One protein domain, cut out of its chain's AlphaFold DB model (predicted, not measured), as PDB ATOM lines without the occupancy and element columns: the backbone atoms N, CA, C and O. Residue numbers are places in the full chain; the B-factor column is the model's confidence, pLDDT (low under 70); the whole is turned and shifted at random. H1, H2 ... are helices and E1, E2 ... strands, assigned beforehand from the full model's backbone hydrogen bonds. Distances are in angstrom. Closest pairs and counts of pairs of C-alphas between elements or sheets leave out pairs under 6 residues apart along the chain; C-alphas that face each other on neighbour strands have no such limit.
ATOM      1  N   ILE A   9    -133.361 -42.853 -58.760       95.94
ATOM      2  CA  ILE A   9    -132.955 -44.160 -58.230       95.94
ATOM      3  C   ILE A   9    -132.253 -44.979 -59.316       95.94
ATOM      4  O   ILE A   9    -132.761 -45.117 -60.432       95.94
ATOM      5  N   GLY A  10    -131.102 -45.550 -58.968       96.81
ATOM      6  CA  GLY A  10    -130.344 -46.482 -59.799       96.81
ATOM      7  C   GLY A  10    -129.574 -47.499 -58.961       96.81
ATOM      8  O   GLY A  10    -129.780 -47.626 -57.752       96.81
ATOM      9  N   THR A  11    -128.665 -48.228 -59.596       95.81
ATOM     10  CA  THR A  11    -127.821 -49.237 -58.945       95.81
ATOM     11  C   THR A  11    -126.353 -48.812 -58.898       95.81
ATOM     12  O   THR A  11    -125.916 -47.941 -59.656       95.81
ATOM     13  N   CYS A  12    -125.581 -49.442 -58.009       92.62
ATOM     14  CA  CYS A  12    -124.119 -49.444 -58.090       92.62
ATOM     15  C   CYS A  12    -123.692 -50.448 -59.167       92.62
ATOM     16  O   CYS A  12    -123.895 -51.648 -58.980       92.62
ATOM     17  N   SER A  13    -123.111 -49.971 -60.274       91.25
ATOM     18  CA  SER A  13    -122.848 -50.769 -61.483       91.25
ATOM     19  C   SER A  13    -124.124 -51.331 -62.136       91.25
ATOM     20  O   SER A  13    -125.232 -51.138 -61.643       91.25
ATOM     21  N   TRP A  14    -123.995 -51.990 -63.288       93.75
ATOM     22  CA  TRP A  14    -125.130 -52.520 -64.060       93.75
ATOM     23  C   TRP A  14    -124.879 -53.912 -64.655       93.75
ATOM     24  O   TRP A  14    -125.822 -54.619 -64.988       93.75
ATOM     25  N   LYS A  15    -123.636 -54.371 -64.800       90.81
ATOM     26  CA  LYS A  15    -123.337 -55.582 -65.584       90.81
ATOM     27  C   LYS A  15    -123.458 -56.879 -64.762       90.81
ATOM     28  O   LYS A  15    -122.445 -57.477 -64.411       90.81
ATOM     29  N   TYR A  16    -124.688 -57.315 -64.484       92.88
ATOM     30  CA  TYR A  16    -124.984 -58.538 -63.719       92.88
ATOM     31  C   TYR A  16    -125.887 -59.512 -64.497       92.88
ATOM     32  O   TYR A  16    -127.060 -59.229 -64.729       92.88
ATOM     33  N   ASP A  17    -125.361 -60.683 -64.865       92.81
ATOM     34  CA  ASP A  17    -126.088 -61.699 -65.652       92.81
ATOM     35  C   ASP A  17    -127.319 -62.257 -64.935       92.81
ATOM     36  O   ASP A  17    -128.334 -62.533 -65.571       92.81
ATOM     37  N   SER A  18    -127.266 -62.360 -63.607       95.38
ATOM     38  CA  SER A  18    -128.375 -62.830 -62.769       95.38
ATOM     39  C   SER A  18    -129.596 -61.901 -62.774       95.38
ATOM     40  O   SER A  18    -130.639 -62.248 -62.232       95.38
ATOM     41  N   TRP A  19    -129.517 -60.728 -63.410       97.06
ATOM     42  CA  TRP A  19    -130.676 -59.854 -63.618       97.06
ATOM     43  C   TRP A  19    -131.463 -60.163 -64.900       97.06
ATOM     44  O   TRP A  19    -132.413 -59.443 -65.223       97.06
ATOM     45  N   ARG A  20    -131.096 -61.204 -65.649       95.31
ATOM     46  CA  ARG A  20    -131.923 -61.726 -66.742       95.31
ATOM     47  C   ARG A  20    -133.294 -62.171 -66.224       95.31
ATOM     48  O   ARG A  20    -133.413 -62.693 -65.119       95.31
ATOM     49  N   GLY A  21    -134.340 -61.821 -66.966       94.06
ATOM     50  CA  GLY A  21    -135.735 -61.945 -66.537       94.06
ATOM     51  C   GLY A  21    -136.203 -60.885 -65.525       94.06
ATOM     52  O   GLY A  21    -137.392 -60.835 -65.218       94.06
ATOM     53  N   LEU A  22    -135.313 -60.017 -65.017       95.00
ATOM     54  CA  LEU A  22    -135.652 -58.924 -64.089       95.00
ATOM     55  C   LEU A  22    -135.470 -57.547 -64.733       95.00
ATOM     56  O   LEU A  22    -136.397 -56.740 -64.768       95.00
ATOM     57  N   ILE A  23    -134.257 -57.287 -65.220       96.94
ATOM     58  CA  ILE A  23    -133.858 -56.063 -65.924       96.94
ATOM     59  C   ILE A  23    -133.520 -56.374 -67.380       96.94
ATOM     60  O   ILE A  23    -133.837 -55.578 -68.262       96.94
ATOM     61  N   TYR A  24    -132.889 -57.525 -67.625       97.31
ATOM     62  CA  TYR A  24    -132.405 -57.918 -68.942       97.31
ATOM     63  C   TYR A  24    -133.291 -58.970 -69.589       97.31
ATOM     64  O   TYR A  24    -133.843 -59.839 -68.917       97.31
ATOM     65  N   SER A  25    -133.381 -58.916 -70.910       96.06
ATOM     66  CA  SER A  25    -133.947 -59.987 -71.714       96.06
ATOM     67  C   SER A  25    -133.101 -61.264 -71.627       96.06
ATOM     68  O   SER A  25    -131.897 -61.227 -71.360       96.06
ATOM     69  N   ASP A  26    -133.715 -62.410 -71.917       94.00
ATOM     70  CA  ASP A  26    -133.028 -63.710 -71.978       94.00
ATOM     71  C   ASP A  26    -132.316 -63.950 -73.323       94.00
ATOM     72  O   ASP A  26    -131.914 -65.069 -73.644       94.00
ATOM     73  N   ALA A  27    -132.142 -62.908 -74.144       93.44
ATOM     74  CA  ALA A  27    -131.454 -63.035 -75.421       93.44
ATOM     75  C   ALA A  27    -129.987 -63.451 -75.222       93.44
ATOM     76  O   ALA A  27    -129.301 -62.974 -74.314       93.44
ATOM     77  N   LYS A  28    -129.489 -64.325 -76.105       87.00
ATOM     78  CA  LYS A  28    -128.130 -64.888 -76.031       87.00
ATOM     79  C   LYS A  28    -127.046 -63.809 -75.921       87.00
ATOM     80  O   LYS A  28    -126.124 -63.945 -75.126       87.00
ATOM     81  N   GLU A  29    -127.190 -62.728 -76.679       91.44
ATOM     82  CA  GLU A  29    -126.322 -61.554 -76.615       91.44
ATOM     83  C   GLU A  29    -127.169 -60.317 -76.343       91.44
ATOM     84  O   GLU A  29    -128.180 -60.087 -77.008       91.44
ATOM     85  N   ILE A  30    -126.751 -59.521 -75.359       93.19
ATOM     86  CA  ILE A  30    -127.434 -58.290 -74.966       93.19
ATOM     87  C   ILE A  30    -126.438 -57.154 -74.792       93.19
ATOM     88  O   ILE A  30    -125.267 -57.354 -74.463       93.19
ATOM     89  N   ASN A  31    -126.936 -55.931 -74.945       95.38
ATOM     90  CA  ASN A  31    -126.228 -54.740 -74.504       95.38
ATOM     91  C   ASN A  31    -126.782 -54.324 -73.134       95.38
ATOM     92  O   ASN A  31    -127.818 -53.664 -73.061       95.38
ATOM     93  N   TYR A  32    -126.070 -54.703 -72.066       94.56
ATOM     94  CA  TYR A  32    -126.464 -54.436 -70.676       94.56
ATOM     95  C   TYR A  32    -126.826 -52.972 -70.440       94.56
ATOM     96  O   TYR A  32    -127.868 -52.687 -69.866       94.56
ATOM     97  N   LEU A  33    -126.000 -52.036 -70.915       94.69
ATOM     98  CA  LEU A  33    -126.235 -50.612 -70.680       94.69
ATOM     99  C   LEU A  33    -127.496 -50.116 -71.400       94.69
ATOM    100  O   LEU A  33    -128.271 -49.360 -70.823       94.69
ATOM    101  N   ARG A  34    -127.723 -50.563 -72.643       96.31
ATOM    102  CA  ARG A  34    -128.925 -50.214 -73.419       96.31
ATOM    103  C   ARG A  34    -130.201 -50.733 -72.763       96.31
ATOM    104  O   ARG A  34    -131.225 -50.066 -72.834       96.31
ATOM    105  N   GLU A  35    -130.177 -51.937 -72.209       97.44
ATOM    106  CA  GLU A  35    -131.358 -52.494 -71.545       97.44
ATOM    107  C   GLU A  35    -131.562 -51.886 -70.157       97.44
ATOM    108  O   GLU A  35    -132.679 -51.494 -69.827       97.44
ATOM    109  N   TYR A  36    -130.482 -51.683 -69.400       97.38
ATOM    110  CA  TYR A  36    -130.509 -50.990 -68.115       97.38
ATOM    111  C   TYR A  36    -131.103 -49.578 -68.242       97.38
ATOM    112  O   TYR A  36    -131.985 -49.205 -67.468       97.38
ATOM    113  N   SER A  37    -130.687 -48.812 -69.262       96.56
ATOM    114  CA  SER A  37    -131.147 -47.431 -69.466       96.56
ATOM    115  C   SER A  37    -132.631 -47.308 -69.822       96.56
ATOM    116  O   SER A  37    -133.199 -46.224 -69.719       96.56
ATOM    117  N   ARG A  38    -133.291 -48.411 -70.202       96.00
ATOM    118  CA  ARG A  38    -134.752 -48.448 -70.372       96.00
ATOM    119  C   ARG A  38    -135.494 -48.490 -69.038       96.00
ATOM    120  O   ARG A  38    -136.681 -48.174 -69.011       96.00
ATOM    121  N   ARG A  39    -134.832 -48.911 -67.953       95.00
ATOM    122  CA  ARG A  39    -135.446 -49.100 -66.630       95.00
ATOM    123  C   ARG A  39    -135.037 -48.041 -65.615       95.00
ATOM    124  O   ARG A  39    -135.873 -47.657 -64.800       95.00
ATOM    125  N   PHE A  40    -133.786 -47.589 -65.661       96.31
ATOM    126  CA  PHE A  40    -133.238 -46.610 -64.726       96.31
ATOM    127  C   PHE A  40    -132.571 -45.464 -65.485       96.31
ATOM    128  O   PHE A  40    -131.790 -45.686 -66.410       96.31
ATOM    129  N   SER A  41    -132.861 -44.228 -65.075       94.69
ATOM    130  CA  SER A  41    -132.309 -43.015 -65.692       94.69
ATOM    131  C   SER A  41    -130.968 -42.583 -65.093       94.69
ATOM    132  O   SER A  41    -130.378 -41.615 -65.564       94.69
ATOM    133  N   THR A  42    -130.505 -43.259 -64.038       95.56
ATOM    134  CA  THR A  42    -129.219 -43.001 -63.389       95.56
ATOM    135  C   THR A  42    -128.527 -44.310 -63.002       95.56
ATOM    136  O   THR A  42    -129.170 -45.346 -62.800       95.56
ATOM    137  N   VAL A  43    -127.201 -44.273 -62.920       94.44
ATOM    138  CA  VAL A  43    -126.360 -45.379 -62.462       94.44
ATOM    139  C   VAL A  43    -125.104 -44.810 -61.833       94.44
ATOM    140  O   VAL A  43    -124.537 -43.833 -62.321       94.44
ATOM    141  N   GLU A  44    -124.651 -45.440 -60.762       91.38
ATOM    142  CA  GLU A  44    -123.338 -45.147 -60.228       91.38
ATOM    143  C   GLU A  44    -122.282 -45.983 -60.951       91.38
ATOM    144  O   GLU A  44    -122.331 -47.216 -60.953       91.38
ATOM    145  N   VAL A  45    -121.297 -45.297 -61.530       84.31
ATOM    146  CA  VAL A  45    -120.074 -45.913 -62.052       84.31
ATOM    147  C   VAL A  45    -119.082 -46.027 -60.893       84.31
ATOM    148  O   VAL A  45    -118.523 -45.025 -60.445       84.31
ATOM    149  N   ASP A  46    -118.905 -47.233 -60.358       71.44
ATOM    150  CA  ASP A  46    -118.057 -47.469 -59.191       71.44
ATOM    151  C   ASP A  46    -116.586 -47.744 -59.562       71.44
ATOM    152  O   ASP A  46    -116.223 -47.920 -60.724       71.44
ATOM    153  N   GLN A  47    -115.696 -47.767 -58.563       55.12
ATOM    154  CA  GLN A  47    -114.261 -47.999 -58.789       55.12
ATOM    155  C   GLN A  47    -113.946 -49.376 -59.394       55.12
ATOM    156  O   GLN A  47    -112.889 -49.537 -60.005       55.12
ATOM    157  N   TRP A  48    -114.848 -50.353 -59.250       59.09
ATOM    158  CA  TRP A  48    -114.721 -51.653 -59.909       59.09
ATOM    159  C   TRP A  48    -114.843 -51.543 -61.427       59.09
ATOM    160  O   TRP A  48    -114.250 -52.343 -62.141       59.09
ATOM    161  N   PHE A  49    -115.535 -50.530 -61.946       53.44
ATOM    162  CA  PHE A  49    -115.530 -50.259 -63.379       53.44
ATOM    163  C   PHE A  49    -114.119 -49.936 -63.899       53.44
ATOM    164  O   PHE A  49    -113.707 -50.463 -64.927       53.44
ATOM    165  N   TRP A  50    -113.346 -49.123 -63.174       47.25
ATOM    166  CA  TRP A  50    -111.994 -48.727 -63.589       47.25
ATOM    167  C   TRP A  50    -110.951 -49.828 -63.393       47.25
ATOM    168  O   TRP A  50    -109.958 -49.845 -64.111       47.25
ATOM    169  N   SER A  51    -111.167 -50.801 -62.499       56.06
ATOM    170  CA  SER A  51    -110.270 -51.966 -62.425       56.06
ATOM    171  C   SER A  51    -110.320 -52.838 -63.688       56.06
ATOM    172  O   SER A  51    -109.383 -53.596 -63.931       56.06
ATOM    173  N   LEU A  52    -111.356 -52.692 -64.527       51.28
ATOM    174  CA  LEU A  52    -111.428 -53.309 -65.856       51.28
ATOM    175  C   LEU A  52    -110.532 -52.609 -66.893       51.28
ATOM    176  O   LEU A  52    -110.226 -53.196 -67.929       51.28
ATOM    177  N   PHE A  53    -110.105 -51.372 -66.622       51.06
ATOM    178  CA  PHE A  53    -109.318 -50.527 -67.519       51.06
ATOM    179  C   PHE A  53    -108.147 -49.930 -66.724       51.06
ATOM    180  O   PHE A  53    -108.231 -48.807 -66.242       51.06
ATOM    181  N   ALA A  54    -107.080 -50.709 -66.519       44.44
ATOM    182  CA  ALA A  54    -105.939 -50.333 -65.677       44.44
ATOM    183  C   ALA A  54    -105.432 -48.893 -65.946       44.44
ATOM    184  O   ALA A  54    -104.883 -48.615 -67.011       44.44
ATOM    185  N   GLY A  55    -105.610 -47.992 -64.972       54.91
ATOM    186  CA  GLY A  55    -105.188 -46.587 -65.026       54.91
ATOM    187  C   GLY A  55    -105.542 -45.821 -63.742       54.91
ATOM    188  O   GLY A  55    -106.452 -46.223 -63.016       54.91
ATOM    189  N   ASP A  56    -104.777 -44.765 -63.440       56.62
ATOM    190  CA  ASP A  56    -104.746 -44.039 -62.157       56.62
ATOM    191  C   ASP A  56    -106.127 -43.679 -61.572       56.62
ATOM    192  O   ASP A  56    -107.014 -43.148 -62.243       56.62
ATOM    193  N   LYS A  57    -106.301 -43.976 -60.274       50.16
ATOM    194  CA  LYS A  57    -107.579 -43.885 -59.550       50.16
ATOM    195  C   LYS A  57    -108.015 -42.437 -59.309       50.16
ATOM    196  O   LYS A  57    -107.522 -41.780 -58.396       50.16
ATOM    197  N   ALA A  58    -109.046 -41.996 -60.023       45.00
ATOM    198  CA  ALA A  58    -109.873 -40.868 -59.601       45.00
ATOM    199  C   ALA A  58    -110.848 -41.296 -58.480       45.00
ATOM    200  O   ALA A  58    -111.417 -42.391 -58.514       45.00
ATOM    201  N   VAL A  59    -111.056 -40.432 -57.481       48.34
ATOM    202  CA  VAL A  59    -112.057 -40.623 -56.414       48.34
ATOM    203  C   VAL A  59    -113.243 -39.696 -56.681       48.34
ATOM    204  O   VAL A  59    -113.057 -38.505 -56.913       48.34
ATOM    205  N   LEU A  60    -114.455 -40.254 -56.674       46.34
ATOM    206  CA  LEU A  60    -115.708 -39.529 -56.908       46.34
ATOM    207  C   LEU A  60    -116.309 -39.004 -55.581       46.34
ATOM    208  O   LEU A  60    -116.051 -39.603 -54.536       46.34
ATOM    209  N   PRO A  61    -117.108 -37.915 -55.601       44.12
ATOM    210  CA  PRO A  61    -117.861 -37.432 -54.434       44.12
ATOM    211  C   PRO A  61    -118.910 -38.454 -53.960       44.12
ATOM    212  O   PRO A  61    -119.296 -39.334 -54.722       44.12
ATOM    213  N   ASN A  62    -119.377 -38.332 -52.708       47.53
ATOM    214  CA  ASN A  62    -120.220 -39.333 -52.035       47.53
ATOM    215  C   ASN A  62    -121.727 -39.141 -52.311       47.53
ATOM    216  O   ASN A  62    -122.322 -38.216 -51.752       47.53
ATOM    217  N   PRO A  63    -122.379 -40.011 -53.102       64.06
ATOM    218  CA  PRO A  63    -123.836 -40.097 -53.143       64.06
ATOM    219  C   PRO A  63    -124.388 -40.889 -51.946       64.06
ATOM    220  O   PRO A  63    -123.640 -41.539 -51.211       64.06
ATOM    221  N   ILE A  64    -125.716 -40.887 -51.776       74.06
ATOM    222  CA  ILE A  64    -126.378 -41.804 -50.840       74.06
ATOM    223  C   ILE A  64    -126.289 -43.219 -51.424       74.06
ATOM    224  O   ILE A  64    -126.886 -43.517 -52.464       74.06
ATOM    225  N   ARG A  65    -125.537 -44.087 -50.743       77.00
ATOM    226  CA  ARG A  65    -125.354 -45.495 -51.108       77.00
ATOM    227  C   ARG A  65    -125.926 -46.403 -50.036       77.00
ATOM    228  O   ARG A  65    -125.579 -46.269 -48.863       77.00
ATOM    229  N   LEU A  66    -126.729 -47.373 -50.456       75.12
ATOM    230  CA  LEU A  66    -127.083 -48.503 -49.602       75.12
ATOM    231  C   LEU A  66    -126.062 -49.612 -49.815       75.12
ATOM    232  O   LEU A  66    -126.020 -50.239 -50.875       75.12
ATOM    233  N   HIS A  67    -125.238 -49.840 -48.798       76.94
ATOM    234  CA  HIS A  67    -124.300 -50.953 -48.740       76.94
ATOM    235  C   HIS A  67    -124.794 -51.986 -47.734       76.94
ATOM    236  O   HIS A  67    -125.289 -51.629 -46.668       76.94
ATOM    237  N   GLY A  68    -124.674 -53.260 -48.096       70.56
ATOM    238  CA  GLY A  68    -124.961 -54.363 -47.185       70.56
ATOM    239  C   GLY A  68    -123.839 -54.649 -46.210       70.56
ATOM    240  O   GLY A  68    -122.897 -53.869 -46.086       70.56
ATOM    241  N   GLY A  69    -123.974 -55.793 -45.538       71.38
ATOM    242  CA  GLY A  69    -122.966 -56.339 -44.634       71.38
ATOM    243  C   GLY A  69    -121.694 -56.796 -45.356       71.38
ATOM    244  O   GLY A  69    -121.314 -56.257 -46.397       71.38
ATOM    245  N   ASP A  70    -121.012 -57.796 -44.796       82.25
ATOM    246  CA  ASP A  70    -119.774 -58.305 -45.378       82.25
ATOM    247  C   ASP A  70    -120.001 -58.798 -46.816       82.25
ATOM    248  O   ASP A  70    -120.846 -59.650 -47.103       82.25
ATOM    249  N   ARG A  71    -119.231 -58.225 -47.745       80.62
ATOM    250  CA  ARG A  71    -119.330 -58.530 -49.171       80.62
ATOM    251  C   ARG A  71    -119.128 -60.018 -49.446       80.62
ATOM    252  O   ARG A  71    -119.890 -60.592 -50.217       80.62
ATOM    253  N   LYS A  72    -118.083 -60.607 -48.861       83.00
ATOM    254  CA  LYS A  72    -117.693 -61.991 -49.126       83.00
ATOM    255  C   LYS A  72    -118.778 -62.930 -48.619       83.00
ATOM    256  O   LYS A  72    -119.152 -63.855 -49.326       83.00
ATOM    257  N   GLU A  73    -119.337 -62.641 -47.447       83.19
ATOM    258  CA  GLU A  73    -120.446 -63.416 -46.896       83.19
ATOM    259  C   GLU A  73    -121.659 -63.429 -47.840       83.19
ATOM    260  O   GLU A  73    -122.233 -64.485 -48.118       83.19
ATOM    261  N   ILE A  74    -122.043 -62.266 -48.370       81.88
ATOM    262  CA  ILE A  74    -123.177 -62.165 -49.290       81.88
ATOM    263  C   ILE A  74    -122.872 -62.827 -50.643       81.88
ATOM    264  O   ILE A  74    -123.740 -63.514 -51.190       81.88
ATOM    265  N   GLU A  75    -121.659 -62.680 -51.178       86.44
ATOM    266  CA  GLU A  75    -121.214 -63.388 -52.388       86.44
ATOM    267  C   GLU A  75    -121.260 -64.916 -52.196       86.44
ATOM    268  O   GLU A  75    -121.796 -65.621 -53.053       86.44
ATOM    269  N   ASP A  76    -120.806 -65.426 -51.047       86.69
ATOM    270  CA  ASP A  76    -120.809 -66.857 -50.719       86.69
ATOM    271  C   ASP A  76    -122.245 -67.400 -50.569       86.69
ATOM    272  O   ASP A  76    -122.572 -68.474 -51.080       86.69
ATOM    273  N   ARG A  77    -123.143 -66.641 -49.925       84.56
ATOM    274  CA  ARG A  77    -124.560 -67.019 -49.744       84.56
ATOM    275  C   ARG A  77    -125.370 -66.972 -51.043       84.56
ATOM    276  O   ARG A  77    -126.374 -67.680 -51.166       84.56
ATOM    277  N   THR A  78    -124.985 -66.110 -51.980       84.75
ATOM    278  CA  THR A  78    -125.689 -65.922 -53.260       84.75
ATOM    279  C   THR A  78    -125.103 -66.765 -54.381       84.75
ATOM    280  O   THR A  78    -125.810 -67.057 -55.339       84.75
ATOM    281  N   GLY A  79    -123.824 -67.138 -54.313       86.44
ATOM    282  CA  GLY A  79    -123.117 -67.699 -55.462       86.44
ATOM    283  C   GLY A  79    -123.068 -66.727 -56.648       86.44
ATOM    284  O   GLY A  79    -123.064 -67.170 -57.794       86.44
ATOM    285  N   ASN A  80    -123.071 -65.411 -56.385       85.31
ATOM    286  CA  ASN A  80    -123.240 -64.330 -57.371       85.31
ATOM    287  C   ASN A  80    -124.612 -64.293 -58.083       85.31
ATOM    288  O   ASN A  80    -124.787 -63.582 -59.083       85.31
ATOM    289  N   ASP A  81    -125.605 -65.023 -57.571       92.19
ATOM    290  CA  ASP A  81    -126.995 -64.891 -57.999       92.19
ATOM    291  C   ASP A  81    -127.685 -63.720 -57.278       92.19
ATOM    292  O   ASP A  81    -128.156 -63.833 -56.145       92.19
ATOM    293  N   TRP A  82    -127.777 -62.590 -57.979       91.62
ATOM    294  CA  TRP A  82    -128.406 -61.351 -57.522       91.62
ATOM    295  C   TRP A  82    -129.888 -61.255 -57.916       91.62
ATOM    296  O   TRP A  82    -130.462 -60.161 -57.968       91.62
ATOM    297  N   SER A  83    -130.514 -62.386 -58.259       93.06
ATOM    298  CA  SER A  83    -131.889 -62.439 -58.757       93.06
ATOM    299  C   SER A  83    -132.953 -62.455 -57.658       93.06
ATOM    300  O   SER A  83    -134.146 -62.426 -57.973       93.06
ATOM    301  N   ARG A  84    -132.572 -62.495 -56.373       93.94
ATOM    302  CA  ARG A  84    -133.487 -62.660 -55.230       93.94
ATOM    303  C   ARG A  84    -133.040 -61.884 -53.994       93.94
ATOM    304  O   ARG A  84    -131.868 -61.583 -53.829       93.94
ATOM    305  N   ILE A  85    -133.985 -61.597 -53.103       93.50
ATOM    306  CA  ILE A  85    -133.665 -61.076 -51.771       93.50
ATOM    307  C   ILE A  85    -133.111 -62.223 -50.915       93.50
ATOM    308  O   ILE A  85    -133.688 -63.310 -50.873       93.50
ATOM    309  N   VAL A  86    -131.989 -61.969 -50.251       89.75
ATOM    310  CA  VAL A  86    -131.253 -62.899 -49.383       89.75
ATOM    311  C   VAL A  86    -131.209 -62.400 -47.941       89.75
ATOM    312  O   VAL A  86    -131.256 -63.209 -47.015       89.75
ATOM    313  N   GLU A  87    -131.168 -61.084 -47.739       87.62
ATOM    314  CA  GLU A  87    -131.154 -60.465 -46.414       87.62
ATOM    315  C   GLU A  87    -132.104 -59.263 -46.386       87.62
ATOM    316  O   GLU A  87    -131.690 -58.148 -46.683       87.62
ATOM    317  N   PRO A  88    -133.398 -59.478 -46.090       90.50
ATOM    318  CA  PRO A  88    -134.359 -58.389 -45.994       90.50
ATOM    319  C   PRO A  88    -133.960 -57.376 -44.909       90.50
ATOM    320  O   PRO A  88    -133.666 -57.748 -43.773       90.50
ATOM    321  N   LYS A  89    -134.003 -56.090 -45.251       87.12
ATOM    322  CA  LYS A  89    -133.688 -54.936 -44.401       87.12
ATOM    323  C   LYS A  89    -134.936 -54.077 -44.172       87.12
ATOM    324  O   LYS A  89    -134.901 -52.862 -44.331       87.12
ATOM    325  N   ASP A  90    -136.071 -54.701 -43.837       90.12
ATOM    326  CA  ASP A  90    -137.390 -54.039 -43.796       90.12
ATOM    327  C   ASP A  90    -137.408 -52.747 -42.964       90.12
ATOM    328  O   ASP A  90    -137.904 -51.717 -43.421       90.12
ATOM    329  N   HIS A  91    -136.824 -52.784 -41.764       78.31
ATOM    330  CA  HIS A  91    -136.738 -51.620 -40.880       78.31
ATOM    331  C   HIS A  91    -135.888 -50.485 -41.480       78.31
ATOM    332  O   HIS A  91    -136.256 -49.308 -41.402       78.31
ATOM    333  N   ASP A  92    -134.771 -50.827 -42.120       82.62
ATOM    334  CA  ASP A  92    -133.890 -49.843 -42.751       82.62
ATOM    335  C   ASP A  92    -134.566 -49.223 -43.979       82.62
ATOM    336  O   ASP A  92    -134.454 -48.018 -44.197       82.62
ATOM    337  N   LEU A  93    -135.336 -50.011 -44.741       87.25
ATOM    338  CA  LEU A  93    -136.131 -49.516 -45.866       87.25
ATOM    339  C   LEU A  93    -137.226 -48.542 -45.417       87.25
ATOM    340  O   LEU A  93    -137.408 -47.503 -46.052       87.25
ATOM    341  N   GLN A  94    -137.928 -48.835 -44.317       84.00
ATOM    342  CA  GLN A  94    -138.916 -47.916 -43.736       84.00
ATOM    343  C   GLN A  94    -138.262 -46.611 -43.262       84.00
ATOM    344  O   GLN A  94    -138.761 -45.522 -43.554       84.00
ATOM    345  N   SER A  95    -137.116 -46.713 -42.586       80.44
ATOM    346  CA  SER A  95    -136.357 -45.548 -42.117       80.44
ATOM    347  C   SER A  95    -135.862 -44.689 -43.285       80.44
ATOM    348  O   SER A  95    -136.002 -43.464 -43.273       80.44
ATOM    349  N   LEU A  96    -135.340 -45.328 -44.335       85.56
ATOM    350  CA  LEU A  96    -134.909 -44.666 -45.562       85.56
ATOM    351  C   LEU A  96    -136.067 -43.956 -46.267       85.56
ATOM    352  O   LEU A  96    -135.898 -42.815 -46.693       85.56
ATOM    353  N   ALA A  97    -137.232 -44.597 -46.378       89.56
ATOM    354  CA  ALA A  97    -138.410 -43.986 -46.985       89.56
ATOM    355  C   ALA A  97    -138.804 -42.694 -46.249       89.56
ATOM    356  O   ALA A  97    -139.010 -41.665 -46.891       89.56
ATOM    357  N   GLY A  98    -138.796 -42.711 -44.911       85.62
ATOM    358  CA  GLY A  98    -139.008 -41.513 -44.096       85.62
ATOM    359  C   GLY A  98    -138.000 -40.396 -44.392       85.62
ATOM    360  O   GLY A  98    -138.399 -39.250 -44.603       85.62
ATOM    361  N   MET A  99    -136.706 -40.726 -44.490       85.56
ATOM    362  CA  MET A  99    -135.663 -39.752 -44.852       85.56
ATOM    363  C   MET A  99    -135.860 -39.172 -46.259       85.56
ATOM    364  O   MET A  99    -135.711 -37.969 -46.455       85.56
ATOM    365  N   ILE A 100    -136.223 -40.000 -47.244       88.69
ATOM    366  CA  ILE A 100    -136.486 -39.549 -48.620       88.69
ATOM    367  C   ILE A 100    -137.692 -38.605 -48.661       88.69
ATOM    368  O   ILE A 100    -137.656 -37.602 -49.376       88.69
ATOM    369  N   VAL A 101    -138.747 -38.894 -47.891       91.50
ATOM    370  CA  VAL A 101    -139.919 -38.013 -47.783       91.50
ATOM    371  C   VAL A 101    -139.538 -36.663 -47.167       91.50
ATOM    372  O   VAL A 101    -139.925 -35.636 -47.721       91.50
ATOM    373  N   ASP A 102    -138.728 -36.639 -46.103       90.12
ATOM    374  CA  ASP A 102    -138.238 -35.390 -45.492       90.12
ATOM    375  C   ASP A 102    -137.363 -34.570 -46.463       90.12
ATOM    376  O   ASP A 102    -137.564 -33.364 -46.617       90.12
ATOM    377  N   LEU A 103    -136.449 -35.214 -47.200       89.94
ATOM    378  CA  LEU A 103    -135.627 -34.555 -48.227       89.94
ATOM    379  C   LEU A 103    -136.475 -33.984 -49.371       89.94
ATOM    380  O   LEU A 103    -136.286 -32.830 -49.770       89.94
ATOM    381  N   ARG A 104    -137.454 -34.761 -49.857       90.25
ATOM    382  CA  ARG A 104    -138.449 -34.304 -50.837       90.25
ATOM    383  C   ARG A 104    -139.183 -33.083 -50.308       90.25
ATOM    384  O   ARG A 104    -139.366 -32.114 -51.043       90.25
ATOM    385  N   ASP A 105    -139.586 -33.103 -49.040       91.50
ATOM    386  CA  ASP A 105    -140.356 -32.018 -48.452       91.50
ATOM    387  C   ASP A 105    -139.578 -30.712 -48.321       91.50
ATOM    388  O   ASP A 105    -140.183 -29.641 -48.446       91.50
ATOM    389  N   ARG A 106    -138.254 -30.821 -48.190       90.81
ATOM    390  CA  ARG A 106    -137.278 -29.725 -48.194       90.81
ATOM    391  C   ARG A 106    -136.815 -29.309 -49.596       90.81
ATOM    392  O   ARG A 106    -135.978 -28.418 -49.702       90.81
ATOM    393  N   ASN A 107    -137.369 -29.899 -50.660       90.75
ATOM    394  CA  ASN A 107    -136.978 -29.683 -52.061       90.75
ATOM    395  C   ASN A 107    -135.494 -29.986 -52.346       90.75
ATOM    396  O   ASN A 107    -134.861 -29.296 -53.144       90.75
ATOM    397  N   VAL A 108    -134.937 -31.014 -51.701       88.44
ATOM    398  CA  VAL A 108    -133.564 -31.468 -51.956       88.44
ATOM    399  C   VAL A 108    -133.568 -32.494 -53.088       88.44
ATOM    400  O   VAL A 108    -134.205 -33.546 -52.991       88.44
ATOM    401  N   GLU A 109    -132.838 -32.207 -54.164       92.12
ATOM    402  CA  GLU A 109    -132.606 -33.172 -55.239       92.12
ATOM    403  C   GLU A 109    -131.795 -34.359 -54.703       92.12
ATOM    404  O   GLU A 109    -130.730 -34.190 -54.110       92.12
ATOM    405  N   THR A 110    -132.325 -35.571 -54.872       89.50
ATOM    406  CA  THR A 110    -131.789 -36.772 -54.223       89.50
ATOM    407  C   THR A 110    -131.450 -37.837 -55.257       89.50
ATOM    408  O   THR A 110    -132.294 -38.209 -56.071       89.50
ATOM    409  N   PHE A 111    -130.231 -38.371 -55.176       93.38
ATOM    410  CA  PHE A 111    -129.766 -39.520 -55.952       93.38
ATOM    411  C   PHE A 111    -129.522 -40.695 -55.004       93.38
ATOM    412  O   PHE A 111    -128.774 -40.560 -54.034       93.38
ATOM    413  N   LEU A 112    -130.151 -41.833 -55.288       92.31
ATOM    414  CA  LEU A 112    -130.071 -43.046 -54.480       92.31
ATOM    415  C   LEU A 112    -129.534 -44.202 -55.325       92.31
ATOM    416  O   LEU A 112    -130.155 -44.586 -56.320       92.31
ATOM    417  N   TYR A 113    -128.424 -44.791 -54.883       95.06
ATOM    418  CA  TYR A 113    -127.832 -45.961 -55.527       95.06
ATOM    419  C   TYR A 113    -127.876 -47.179 -54.611       95.06
ATOM    420  O   TYR A 113    -127.427 -47.146 -53.462       95.06
ATOM    421  N   VAL A 114    -128.432 -48.266 -55.141       93.38
ATOM    422  CA  VAL A 114    -128.583 -49.525 -54.415       93.38
ATOM    423  C   VAL A 114    -127.523 -50.520 -54.870       93.38
ATOM    424  O   VAL A 114    -127.404 -50.828 -56.058       93.38
ATOM    425  N   ASN A 115    -126.759 -51.045 -53.915       92.88
ATOM    426  CA  ASN A 115    -125.790 -52.103 -54.160       92.88
ATOM    427  C   ASN A 115    -126.439 -53.485 -53.982       92.88
ATOM    428  O   ASN A 115    -127.214 -53.686 -53.047       92.88
ATOM    429  N   ASN A 116    -126.088 -54.459 -54.833       91.12
ATOM    430  CA  ASN A 116    -126.585 -55.835 -54.711       91.12
ATOM    431  C   ASN A 116    -126.319 -56.440 -53.327       91.12
ATOM    432  O   ASN A 116    -127.151 -57.197 -52.840       91.12
ATOM    433  N   HIS A 117    -125.219 -56.073 -52.664       90.19
ATOM    434  CA  HIS A 117    -124.896 -56.612 -51.346       90.19
ATOM    435  C   HIS A 117    -125.875 -56.188 -50.248       90.19
ATOM    436  O   HIS A 117    -125.907 -56.845 -49.217       90.19
ATOM    437  N   PHE A 118    -126.672 -55.126 -50.446       89.56
ATOM    438  CA  PHE A 118    -127.566 -54.601 -49.411       89.56
ATOM    439  C   PHE A 118    -128.599 -55.624 -48.932       89.56
ATOM    440  O   PHE A 118    -128.644 -55.926 -47.743       89.56
ATOM    441  N   GLU A 119    -129.371 -56.197 -49.859       91.25
ATOM    442  CA  GLU A 119    -130.328 -57.272 -49.549       91.25
ATOM    443  C   GLU A 119    -130.137 -58.519 -50.423       91.25
ATOM    444  O   GLU A 119    -130.957 -59.432 -50.370       91.25
ATOM    445  N   GLY A 120    -129.104 -58.564 -51.267       91.06
ATOM    446  CA  GLY A 120    -128.870 -59.633 -52.245       91.06
ATOM    447  C   GLY A 120    -129.455 -59.373 -53.639       91.06
ATOM    448  O   GLY A 120    -129.266 -60.194 -54.528       91.06
ATOM    449  N   SER A 121    -130.152 -58.253 -53.878       96.12
ATOM    450  CA  SER A 121    -130.646 -57.895 -55.219       96.12
ATOM    451  C   SER A 121    -131.040 -56.422 -55.322       96.12
ATOM    452  O   SER A 121    -132.113 -56.022 -54.868       96.12
ATOM    453  N   ALA A 122    -130.221 -55.612 -55.993       96.31
ATOM    454  CA  ALA A 122    -130.501 -54.189 -56.162       96.31
ATOM    455  C   ALA A 122    -131.819 -53.913 -56.917       96.31
ATOM    456  O   ALA A 122    -132.606 -53.105 -56.423       96.31
ATOM    457  N   PRO A 123    -132.158 -54.601 -58.034       97.69
ATOM    458  CA  PRO A 123    -133.436 -54.394 -58.718       97.69
ATOM    459  C   PRO A 123    -134.657 -54.622 -57.823       97.69
ATOM    460  O   PRO A 123    -135.631 -53.869 -57.886       97.69
ATOM    461  N   ARG A 124    -134.614 -55.651 -56.968       97.56
ATOM    462  CA  ARG A 124    -135.730 -55.980 -56.073       97.56
ATOM    463  C   ARG A 124    -135.810 -55.046 -54.880       97.56
ATOM    464  O   ARG A 124    -136.910 -54.646 -54.510       97.56
ATOM    465  N   THR A 125    -134.673 -54.663 -54.313       97.12
ATOM    466  CA  THR A 125    -134.619 -53.634 -53.272       97.12
ATOM    467  C   THR A 125    -135.183 -52.313 -53.791       97.12
ATOM    468  O   THR A 125    -136.005 -51.704 -53.114       97.12
ATOM    469  N   ILE A 126    -134.832 -51.892 -55.014       97.56
ATOM    470  CA  ILE A 126    -135.402 -50.677 -55.618       97.56
ATOM    471  C   ILE A 126    -136.924 -50.794 -55.737       97.56
ATOM    472  O   ILE A 126    -137.625 -49.861 -55.356       97.56
ATOM    473  N   ALA A 127    -137.448 -51.933 -56.202       97.19
ATOM    474  CA  ALA A 127    -138.894 -52.142 -56.277       97.19
ATOM    475  C   ALA A 127    -139.577 -52.021 -54.899       97.19
ATOM    476  O   ALA A 127    -140.654 -51.437 -54.794       97.19
ATOM    477  N   ARG A 128    -138.935 -52.515 -53.831       97.25
ATOM    478  CA  ARG A 128    -139.434 -52.384 -52.451       97.25
ATOM    479  C   ARG A 128    -139.395 -50.940 -51.957       97.25
ATOM    480  O   ARG A 128    -140.389 -50.477 -51.413       97.25
ATOM    481  N   ILE A 129    -138.312 -50.206 -52.211       95.38
ATOM    482  CA  ILE A 129    -138.215 -48.774 -51.883       95.38
ATOM    483  C   ILE A 129    -139.313 -47.989 -52.605       95.38
ATOM    484  O   ILE A 129    -140.010 -47.204 -51.977       95.38
ATOM    485  N   GLN A 130    -139.521 -48.245 -53.899       95.06
ATOM    486  CA  GLN A 130    -140.571 -47.589 -54.683       95.06
ATOM    487  C   GLN A 130    -141.977 -47.860 -54.140       95.06
ATOM    488  O   GLN A 130    -142.826 -46.986 -54.234       95.06
ATOM    489  N   SER A 131    -142.228 -49.032 -53.551       96.19
ATOM    490  CA  SER A 131    -143.526 -49.339 -52.933       96.19
ATOM    491  C   SER A 131    -143.788 -48.607 -51.609       96.19
ATOM    492  O   SER A 131    -144.920 -48.609 -51.134       96.19
ATOM    493  N   LEU A 132    -142.755 -48.000 -51.014       93.81
ATOM    494  CA  LEU A 132    -142.828 -47.259 -49.750       93.81
ATOM    495  C   LEU A 132    -142.912 -45.731 -49.939       93.81
ATOM    496  O   LEU A 132    -143.065 -45.023 -48.942       93.81
ATOM    497  N   LEU A 133    -142.770 -45.220 -51.171       90.19
ATOM    498  CA  LEU A 133    -142.701 -43.785 -51.506       90.19
ATOM    499  C   LEU A 133    -143.976 -43.264 -52.177       90.19
ATOM    500  O   LEU A 133    -144.267 -42.058 -51.973       90.19
TER     501      LEU A 133
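What this domain is: This is residues 9 to 133 of the 133 residues of an uncharacterized protein of uncultured bacterium (UniProt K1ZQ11). A small sheet of three short parallel strands, in the order E1, E3, E2, has helix H5 running along one face, over E1 and E3. Helix H4, the longest, touches H5 only with residues 93 to 97 and otherwise just grazes the sheet, while H1, H2 and H3 sit away from the sheet among loops; residues 51 to 56, of which 51 belongs to H2, stick out, as do residues 102 to 107, of which 102 to 105 belong to H4. The printed part has 125 residues, with five named helices and three named strands in the order E1 H1 H2 E2 H3 H4 E3 H5; under half of the residues are in named elements, and these are mostly helix. The whole is compact, with a radius of gyration of the C-alphas of 15.1 A, and spans 43 by 33 by 31 A.

How they stand to each other: Begin at the inner strand E3, residues 111 to 114. Beside it is E1, residues 9 to 11, parallel at 37 degrees, where N 10 and O 112 are within hydrogen-bond range at 3.0 A. Its other neighbour is E2, residues 64 to 66, parallel at 16 degrees, with N 66 and O 113 at 3.1 A. H5, residues 122 to 131, is on the sheet at a height of 9.4 A, making two layers, helix on one face of a sheet; on the local plane it stands at 12 degrees to E1, along the strands. Its closest C-alphas to E3 are Ala 122 and Val 114, 5.3 A apart. H4, residues 90 to 105, is only just on the sheet, with 5 pairs of C-alphas within 10 A, and only grazes it with residues 92 to 100. H4 and H5 only just touch, with 3 pairs of C-alphas within 8 A, the closest Leu 93 and Ile 129 at 6.4 A, at a steep tilt of 62 degrees, the same way. H3, residues 71 to 78, is not on the sheet; E2, H3 H4, E3 form a strand-helix-strand unit, two parallel neighbour strands with helices between, its crossover right-handed. H1, residues 32 to 36, and H2, residues 47 to 51, are not on the sheet either and are apart; E1, H1 H2, E2 form a split unit, with E3 between its strands, also right-handed. In each of the five helices every O i to N i+4 pair is within hydrogen-bond range.

Where its parts are: Find C-alpha 9 at (-132.955, -44.160, -58.230), where E1 begins. H4 runs 22.7 A from C-alpha 90 at (-137.390, -54.039, -43.796); H5 runs 14.3 A to C-alpha 131 at (-143.526, -49.339, -52.933). H3 measures 10.6 A and E3 10.2 A, while E1, E2, H1 and H2 are shorter.

The domain as a whole: The C-alphas farthest apart, Lys 28 and Arg 106, are 45.8 A apart. The printed part has no cut, and the links E1 to H1, H2 to E2 and H3 to H4 are long. Look for low confidence at residues 47 to 63, under 70; the mean pLDDT of the printed part is 85.1.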